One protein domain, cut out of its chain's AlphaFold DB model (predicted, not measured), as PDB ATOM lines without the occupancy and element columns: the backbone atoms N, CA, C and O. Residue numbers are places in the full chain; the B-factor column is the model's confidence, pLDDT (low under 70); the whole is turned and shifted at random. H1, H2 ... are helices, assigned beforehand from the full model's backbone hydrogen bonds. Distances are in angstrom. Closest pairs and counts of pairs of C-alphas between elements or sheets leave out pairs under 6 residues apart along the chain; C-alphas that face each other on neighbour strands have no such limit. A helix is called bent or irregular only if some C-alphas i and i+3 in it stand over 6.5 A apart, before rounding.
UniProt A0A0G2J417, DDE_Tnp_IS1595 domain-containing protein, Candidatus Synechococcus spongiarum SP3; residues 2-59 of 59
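Overview. This is residues 2 to 59 of the 59 residues of the protein "DDE_Tnp_IS1595 domain-containing protein" of Candidatus Synechococcus spongiarum SP3 (UniProt A0A0G2J417). The model is an open, flat arch of helices: the longest helix, H2, makes one leg, and the other leg is H3 followed by an arm that ends in the short helix H4. Before H2, the helix H1 folds back toward the middle of H2, on the side away from H3, while residues 43 to 59 stick out at the other end. The printed part has 58 residues with four named helices, in the order H1, H2, H3, H4, and no named strand; the class is all helix. The whole is only just loose, close to extended, with a radius of gyration of the C-alphas of 15.3 A, and its C-alphas span 42 by 32 by 14 A.

Arrangement. H2, residues 15 to 30, and H1, residues 2 to 10, only just touch, with 3 pairs of C-alphas within 8 A. The closest are the C-alphas of Leu 2 and Phe 25, 6.0 A apart, and H2 touches H1 with residues 21 to 25 alone. The two run opposite ways at a steep tilt of 64 degrees, with their centres 11.7 A apart. H3, residues 36 to 47, is apart from H2 and from H1. H4, residues 54 to 58, is apart from H1, H2 and H3. In H3 and H4 every O i to N i+4 pair is within hydrogen-bond range; in H1 it is 4 of 5 and in H2 10 of 12.

Along the chain. H2 runs 23.2 A from C-alpha 15 at (2.899, -23.747, 28.932) to C-alpha 30 at (-17.108, -13.197, 33.970). It is irregular: C-alphas 16 and 19 are 7.4 A apart. H1, residues 2 to 10, measures 9.7 A and begins with C-alpha 2 at (-5.089, -15.779, 37.799). It is only just irregular, with C-alphas 7 and 10 at 6.8 A. H3, residues 36 to 47, is 16.9 A long, and H4, residues 54 to 58, is 6.2 A long, ending with C-alpha 58 at (-13.419, -45.226, 17.620).

Size, cuts and confidence. The two C-alphas farthest apart are those of Arg 4 and Gly 59, 43.1 A. Residues 14 to 20, of which 15 to 20 belong to H2, stand free, and so do residues 43 to 59. Without these stretches the body has 34 residues and spans 32 by 14 by 12 A. The links from H1 to H2 and from H2 to H3 are tight, and that from H3 to H4 is short. The printed part has no cut. Its mean pLDDT is 91.0, and no printed residue is under 70.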
ATOM      1  N   LEU A   2      -6.196 -14.981  38.361       86.38
ATOM      2  CA  LEU A   2      -5.089 -15.779  37.799       86.38
ATOM      3  C   LEU A   2      -3.745 -15.653  38.548       86.38
ATOM      4  O   LEU A   2      -3.203 -16.663  38.976       86.38
ATOM      5  N   LYS A   3      -3.237 -14.431  38.789       86.38
ATOM      6  CA  LYS A   3      -1.955 -14.214  39.504       86.38
ATOM      7  C   LYS A   3      -1.942 -14.840  40.908       86.38
ATOM      8  O   LYS A   3      -0.971 -15.485  41.283       86.38
ATOM      9  N   ARG A   4      -3.040 -14.685  41.659       87.38
ATOM     10  CA  ARG A   4      -3.206 -15.274  43.001       87.38
ATOM     11  C   ARG A   4      -3.342 -16.796  42.935       87.38
ATOM     12  O   ARG A   4      -2.775 -17.488  43.768       87.38
ATOM     13  N   GLY A   5      -4.061 -17.314  41.939       84.06
ATOM     14  CA  GLY A   5      -4.193 -18.754  41.717       84.06
ATOM     15  C   GLY A   5      -2.863 -19.417  41.358       84.06
ATOM     16  O   GLY A   5      -2.549 -20.468  41.904       84.06
ATOM     17  N   TYR A   6      -2.064 -18.770  40.509       83.94
ATOM     18  CA  TYR A   6      -0.736 -19.239  40.119       83.94
ATOM     19  C   TYR A   6       0.229 -19.313  41.307       83.94
ATOM     20  O   TYR A   6       0.855 -20.344  41.521       83.94
ATOM     21  N   GLN A   7       0.306 -18.241  42.102       84.38
ATOM     22  CA  GLN A   7       1.212 -18.172  43.253       84.38
ATOM     23  C   GLN A   7       0.756 -19.020  44.449       84.38
ATOM     24  O   GLN A   7       1.588 -19.365  45.277       84.38
ATOM     25  N   GLY A   8      -0.543 -19.318  44.570       84.44
ATOM     26  CA  GLY A   8      -1.101 -19.968  45.760       84.44
ATOM     27  C   GLY A   8      -1.516 -21.425  45.579       84.44
ATOM     28  O   GLY A   8      -1.161 -22.261  46.392       84.44
ATOM     29  N   ILE A   9      -2.320 -21.739  44.561       80.44
ATOM     30  CA  ILE A   9      -2.947 -23.067  44.431       80.44
ATOM     31  C   ILE A   9      -2.166 -23.912  43.431       80.44
ATOM     32  O   ILE A   9      -1.813 -25.052  43.715       80.44
ATOM     33  N   PHE A  10      -1.865 -23.338  42.265       81.75
ATOM     34  CA  PHE A  10      -1.373 -24.119  41.140       81.75
ATOM     35  C   PHE A  10       0.138 -24.333  41.138       81.75
ATOM     36  O   PHE A  10       0.533 -25.310  40.525       81.75
ATOM     37  N   HIS A  11       0.939 -23.507  41.836       74.19
ATOM     38  CA  HIS A  11       2.407 -23.552  42.058       74.19
ATOM     39  C   HIS A  11       3.321 -23.721  40.818       74.19
ATOM     40  O   HIS A  11       4.390 -23.121  40.755       74.19
ATOM     41  N   LYS A  12       2.911 -24.492  39.809       84.50
ATOM     42  CA  LYS A  12       3.525 -24.714  38.507       84.50
ATOM     43  C   LYS A  12       2.426 -24.941  37.458       84.50
ATOM     44  O   LYS A  12       1.691 -25.921  37.516       84.50
ATOM     45  N   ILE A  13       2.357 -24.065  36.458       86.31
ATOM     46  CA  ILE A  13       1.512 -24.239  35.267       86.31
ATOM     47  C   ILE A  13       2.447 -24.455  34.080       86.31
ATOM     48  O   ILE A  13       3.258 -23.577  33.783       86.31
ATOM     49  N   SER A  14       2.369 -25.614  33.417       90.06
ATOM     50  CA  SER A  14       3.140 -25.822  32.187       90.06
ATOM     51  C   SER A  14       2.553 -24.987  31.039       90.06
ATOM     52  O   SER A  14       1.338 -24.757  31.013       90.06
ATOM     53  N   PRO A  15       3.379 -24.532  30.075       90.75
ATOM     54  CA  PRO A  15       2.899 -23.747  28.932       90.75
ATOM     55  C   PRO A  15       1.760 -24.432  28.161       90.75
ATOM     56  O   PRO A  15       0.831 -23.774  27.704       90.75
ATOM     57  N   GLU A  16       1.799 -25.763  28.106       94.06
ATOM     58  CA  GLU A  16       0.822 -26.664  27.478       94.06
ATOM     59  C   GLU A  16      -0.606 -26.488  28.020       94.06
ATOM     60  O   GLU A  16      -1.586 -26.683  27.305       94.06
ATOM     61  N   HIS A  17      -0.720 -26.140  29.304       89.56
ATOM     62  CA  HIS A  17      -1.989 -26.029  30.020       89.56
ATOM     63  C   HIS A  17      -2.383 -24.577  30.298       89.56
ATOM     64  O   HIS A  17      -3.486 -24.321  30.786       89.56
ATOM     65  N   LEU A  18      -1.503 -23.618  29.996       90.56
ATOM     66  CA  LEU A  18      -1.697 -22.209  30.325       90.56
ATOM     67  C   LEU A  18      -2.995 -21.658  29.725       90.56
ATOM     68  O   LEU A  18      -3.747 -20.965  30.409       90.56
ATOM     69  N   ASN A  19      -3.296 -22.015  28.476       93.38
ATOM     70  CA  ASN A  19      -4.517 -21.594  27.790       93.38
ATOM     71  C   ASN A  19      -5.799 -22.081  28.493       93.38
ATOM     72  O   ASN A  19      -6.766 -21.322  28.598       93.38
ATOM     73  N   ARG A  20      -5.807 -23.315  29.017       92.00
ATOM     74  CA  ARG A  20      -6.942 -23.888  29.756       92.00
ATOM     75  C   ARG A  20      -7.186 -23.110  31.044       92.00
ATOM     76  O   ARG A  20      -8.313 -22.689  31.288       92.00
ATOM     77  N   TYR A  21      -6.127 -22.832  31.803       91.62
ATOM     78  CA  TYR A  21      -6.228 -22.039  33.030       91.62
ATOM     79  C   TYR A  21      -6.683 -20.605  32.758       91.62
ATOM     80  O   TYR A  21      -7.585 -20.116  33.432       91.62
ATOM     81  N   VAL A  22      -6.117 -19.925  31.754       92.50
ATOM     82  CA  VAL A  22      -6.554 -18.567  31.382       92.50
ATOM     83  C   VAL A  22      -8.050 -18.551  31.059       92.50
ATOM     84  O   VAL A  22      -8.772 -17.696  31.574       92.50
ATOM     85  N   SER A  23      -8.520 -19.525  30.277       93.88
ATOM     86  CA  SER A  23      -9.934 -19.654  29.904       93.88
ATOM     87  C   SER A  23     -10.831 -19.900  31.120       93.88
ATOM     88  O   SER A  23     -11.866 -19.253  31.267       93.88
ATOM     89  N   GLU A  24     -10.416 -20.782  32.030       91.94
ATOM     90  CA  GLU A  24     -11.140 -21.067  33.271       91.94
ATOM     91  C   GLU A  24     -11.250 -19.819  34.162       91.94
ATOM     92  O   GLU A  24     -12.337 -19.454  34.612       91.94
ATOM     93  N   PHE A  25     -10.130 -19.131  34.400       92.75
ATOM     94  CA  PHE A  25     -10.096 -17.935  35.235       92.75
ATOM     95  C   PHE A  25     -10.913 -16.786  34.641       92.75
ATOM     96  O   PHE A  25     -11.584 -16.076  35.394       92.75
ATOM     97  N   ALA A  26     -10.875 -16.608  33.318       94.38
ATOM     98  CA  ALA A  26     -11.717 -15.642  32.621       94.38
ATOM     99  C   ALA A  26     -13.202 -16.002  32.770       94.38
ATOM    100  O   ALA A  26     -13.997 -15.148  33.153       94.38
ATOM    101  N   GLY A  27     -13.559 -17.276  32.569       92.50
ATOM    102  CA  GLY A  27     -14.921 -17.776  32.750       92.50
ATOM    103  C   GLY A  27     -15.459 -17.501  34.155       92.50
ATOM    104  O   GLY A  27     -16.476 -16.826  34.296       92.50
ATOM    105  N   ARG A  28     -14.730 -17.921  35.200       91.00
ATOM    106  CA  ARG A  28     -15.103 -17.672  36.608       91.00
ATOM    107  C   ARG A  28     -15.261 -16.185  36.916       91.00
ATOM    108  O   ARG A  28     -16.180 -15.793  37.625       91.00
ATOM    109  N   HIS A  29     -14.358 -15.349  36.402       93.12
ATOM    110  CA  HIS A  29     -14.424 -13.908  36.619       93.12
ATOM    111  C   HIS A  29     -15.650 -13.281  35.948       93.12
ATOM    112  O   HIS A  29     -16.260 -12.386  36.532       93.12
ATOM    113  N   ASN A  30     -16.009 -13.748  34.754       93.94
ATOM    114  CA  ASN A  30     -17.108 -13.197  33.970       93.94
ATOM    115  C   ASN A  30     -18.483 -13.586  34.507       93.94
ATOM    116  O   ASN A  30     -19.416 -12.832  34.295       93.94
ATOM    117  N   ILE A  31     -18.612 -14.710  35.215       94.38
ATOM    118  CA  ILE A  31     -19.891 -15.157  35.795       94.38
ATOM    119  C   ILE A  31     -20.006 -14.887  37.300       94.38
ATOM    120  O   ILE A  31     -20.962 -15.317  37.931       94.38
ATOM    121  N   ARG A  32     -19.038 -14.180  37.903       93.31
ATOM    122  CA  ARG A  32     -18.926 -14.010  39.368       93.31
ATOM    123  C   ARG A  32     -20.115 -13.323  40.053       93.31
ATOM    124  O   ARG A  32     -20.158 -13.299  41.275       93.31
ATOM    125  N   PHE A  33     -20.975 -12.670  39.280       96.25
ATOM    126  CA  PHE A  33     -22.151 -11.939  39.754       96.25
ATOM    127  C   PHE A  33     -23.447 -12.749  39.633       96.25
ATOM    128  O   PHE A  33     -24.472 -12.287  40.117       96.25
ATOM    129  N   LEU A  34     -23.401 -13.909  38.974       96.44
ATOM    130  CA  LEU A  34     -24.544 -14.803  38.834       96.44
ATOM    131  C   LEU A  34     -24.780 -15.581  40.128       96.44
ATOM    132  O   LEU A  34     -23.837 -15.876  40.873       96.44
ATOM    133  N   ASP A  35     -26.033 -15.950  40.366       96.88
ATOM    134  CA  ASP A  35     -26.383 -16.868  41.436       96.88
ATOM    135  C   ASP A  35     -25.928 -18.307  41.124       96.88
ATOM    136  O   ASP A  35     -25.496 -18.657  40.021       96.88
ATOM    137  N   THR A  36     -26.002 -19.179  42.129       94.81
ATOM    138  CA  THR A  36     -25.541 -20.569  41.990       94.81
ATOM    139  C   THR A  36     -26.337 -21.363  40.948       94.81
ATOM    140  O   THR A  36     -25.751 -22.151  40.206       94.81
ATOM    141  N   VAL A  37     -27.652 -21.165  40.874       97.44
ATOM    142  CA  VAL A  37     -28.538 -21.824  39.908       97.44
ATOM    143  C   VAL A  37     -28.228 -21.340  38.493       97.44
ATOM    144  O   VAL A  37     -28.075 -22.164  37.594       97.44
ATOM    145  N   GLU A  38     -28.046 -20.038  38.292       97.38
ATOM    146  CA  GLU A  38     -27.659 -19.446  37.009       97.38
ATOM    147  C   GLU A  38     -26.313 -19.993  36.515       97.38
ATOM    148  O   GLU A  38     -26.178 -20.375  35.347       97.38
ATOM    149  N   VAL A  39     -25.328 -20.114  37.414       95.25
ATOM    150  CA  VAL A  39     -24.036 -20.745  37.106       95.25
ATOM    151  C   VAL A  39     -24.225 -22.205  36.691       95.25
ATOM    152  O   VAL A  39     -23.678 -22.625  35.669       95.25
ATOM    153  N   MET A  40     -25.006 -22.985  37.445       94.75
ATOM    154  CA  MET A  40     -25.265 -24.395  37.130       94.75
ATOM    155  C   MET A  40     -25.947 -24.558  35.768       94.75
ATOM    156  O   MET A  40     -25.513 -25.383  34.962       94.75
ATOM    157  N   LEU A  41     -26.961 -23.742  35.477       97.00
ATOM    158  CA  LEU A  41     -27.665 -23.750  34.195       97.00
ATOM    159  C   LEU A  41     -26.726 -23.403  33.035       97.00
ATOM    160  O   LEU A  41     -26.722 -24.104  32.023       97.00
ATOM    161  N   GLY A  42     -25.886 -22.375  33.193       94.00
ATOM    162  CA  GLY A  42     -24.904 -21.984  32.181       94.00
ATOM    163  C   GLY A  42     -23.878 -23.083  31.889       94.00
ATOM    164  O   GLY A  42     -23.545 -23.335  30.729       94.00
ATOM    165  N   ILE A  43     -23.417 -23.790  32.926       91.69
ATOM    166  CA  ILE A  43     -22.502 -24.929  32.778       91.69
ATOM    167  C   ILE A  43     -23.177 -26.062  31.998       91.69
ATOM    168  O   ILE A  43     -22.599 -26.554  31.029       91.69
ATOM    169  N   VAL A  44     -24.398 -26.451  32.381       94.44
ATOM    170  CA  VAL A  44     -25.147 -27.530  31.714       94.44
ATOM    171  C   VAL A  44     -25.412 -27.184  30.249       94.44
ATOM    172  O   VAL A  44     -25.143 -28.003  29.369       94.44
ATOM    173  N   ALA A  45     -25.860 -25.959  29.965       94.88
ATOM    174  CA  ALA A  45     -26.070 -25.483  28.600       94.88
ATOM    175  C   ALA A  45     -24.776 -25.543  27.770       94.88
ATOM    176  O   ALA A  45     -24.782 -25.997  26.626       94.88
ATOM    177  N   GLY A  46     -23.641 -25.174  28.369       91.50
ATOM    178  CA  GLY A  46     -22.327 -25.227  27.730       91.50
ATOM    179  C   GLY A  46     -21.798 -26.637  27.440       91.50
ATOM    180  O   GLY A  46     -20.808 -26.750  26.711       91.50
ATOM    181  N   MET A  47     -22.416 -27.690  27.985       92.50
ATOM    182  CA  MET A  47     -22.046 -29.097  27.771       92.50
ATOM    183  C   MET A  47     -22.859 -29.785  26.665       92.50
ATOM    184  O   MET A  47     -22.453 -30.849  26.186       92.50
ATOM    185  N   VAL A  48     -23.983 -29.201  26.240       94.38
ATOM    186  CA  VAL A  48     -24.846 -29.775  25.195       94.38
ATOM    187  C   VAL A  48     -24.043 -29.986  23.908       94.38
ATOM    188  O   VAL A  48     -23.318 -29.102  23.456       94.38
ATOM    189  N   GLY A  49     -24.127 -31.193  23.339       92.62
ATOM    190  CA  GLY A  49     -23.428 -31.564  22.102       92.62
ATOM    191  C   GLY A  49     -21.913 -31.777  22.230       92.62
ATOM    192  O   GLY A  49     -21.289 -32.193  21.263       92.62
ATOM    193  N   LYS A  50     -21.306 -31.546  23.405       92.00
ATOM    194  CA  LYS A  50     -19.857 -31.744  23.625       92.00
ATOM    195  C   LYS A  50     -19.490 -33.125  24.166       92.00
ATOM    196  O   LYS A  50     -18.314 -33.417  24.377       92.00
ATOM    197  N   ARG A  51     -20.485 -33.970  24.442       92.81
ATOM    198  CA  ARG A  51     -20.263 -35.333  24.929       92.81
ATOM    199  C   ARG A  51     -19.782 -36.210  23.777       92.81
ATOM    200  O   ARG A  51     -20.589 -36.585  22.940       92.81
ATOM    201  N   LEU A  52     -18.512 -36.596  23.817       93.44
ATOM    202  CA  LEU A  52     -17.944 -37.592  22.914       93.44
ATOM    203  C   LEU A  52     -18.274 -39.005  23.416       93.44
ATOM    204  O   LEU A  52     -17.864 -39.391  24.514       93.44
ATOM    205  N   LYS A  53     -19.044 -39.778  22.647       93.38
ATOM    206  CA  LYS A  53     -19.313 -41.192  22.946       93.38
ATOM    207  C   LYS A  53     -18.184 -42.068  22.409       93.38
ATOM    208  O   LYS A  53     -17.549 -41.740  21.418       93.38
ATOM    209  N   TYR A  54     -17.986 -43.237  23.018       94.06
ATOM    210  CA  TYR A  54     -16.964 -44.192  22.574       94.06
ATOM    211  C   TYR A  54     -17.122 -44.597  21.097       94.06
ATOM    212  O   TYR A  54     -16.141 -44.642  20.367       94.06
ATOM    213  N   MET A  55     -18.365 -44.797  20.646       94.06
ATOM    214  CA  MET A  55     -18.675 -45.089  19.242       94.06
ATOM    215  C   MET A  55     -18.248 -43.959  18.288       94.06
ATOM    216  O   MET A  55     -17.856 -44.242  17.169       94.06
ATOM    217  N   GLU A  56     -18.294 -42.701  18.736       93.31
ATOM    218  CA  GLU A  56     -17.879 -41.528  17.946       93.31
ATOM    219  C   GLU A  56     -16.360 -41.300  17.982       93.31
ATOM    220  O   GLU A  56     -15.831 -40.581  17.148       93.31
ATOM    221  N   LEU A  57     -15.657 -41.867  18.968       93.56
ATOM    222  CA  LEU A  57     -14.201 -41.760  19.097       93.56
ATOM    223  C   LEU A  57     -13.466 -42.845  18.296       93.56
ATOM    224  O   LEU A  57     -12.353 -42.607  17.836       93.56
ATOM    225  N   ALA A  58     -14.047 -44.044  18.215       91.19
ATOM    226  CA  ALA A  58     -13.419 -45.226  17.620       91.19
ATOM    227  C   ALA A  58     -13.902 -45.552  16.193       91.19
ATOM    228  O   ALA A  58     -13.335 -46.452  15.574       91.19
ATOM    229  N   GLY A  59     -14.956 -44.882  15.714       70.88
ATOM    230  CA  GLY A  59     -15.444 -44.969  14.332       70.88
ATOM    231  C   GLY A  59     -14.793 -43.924  13.442       70.88
ATOM    232  O   GLY A  59     -14.572 -44.249  12.257       70.88
TER     233      GLY A  59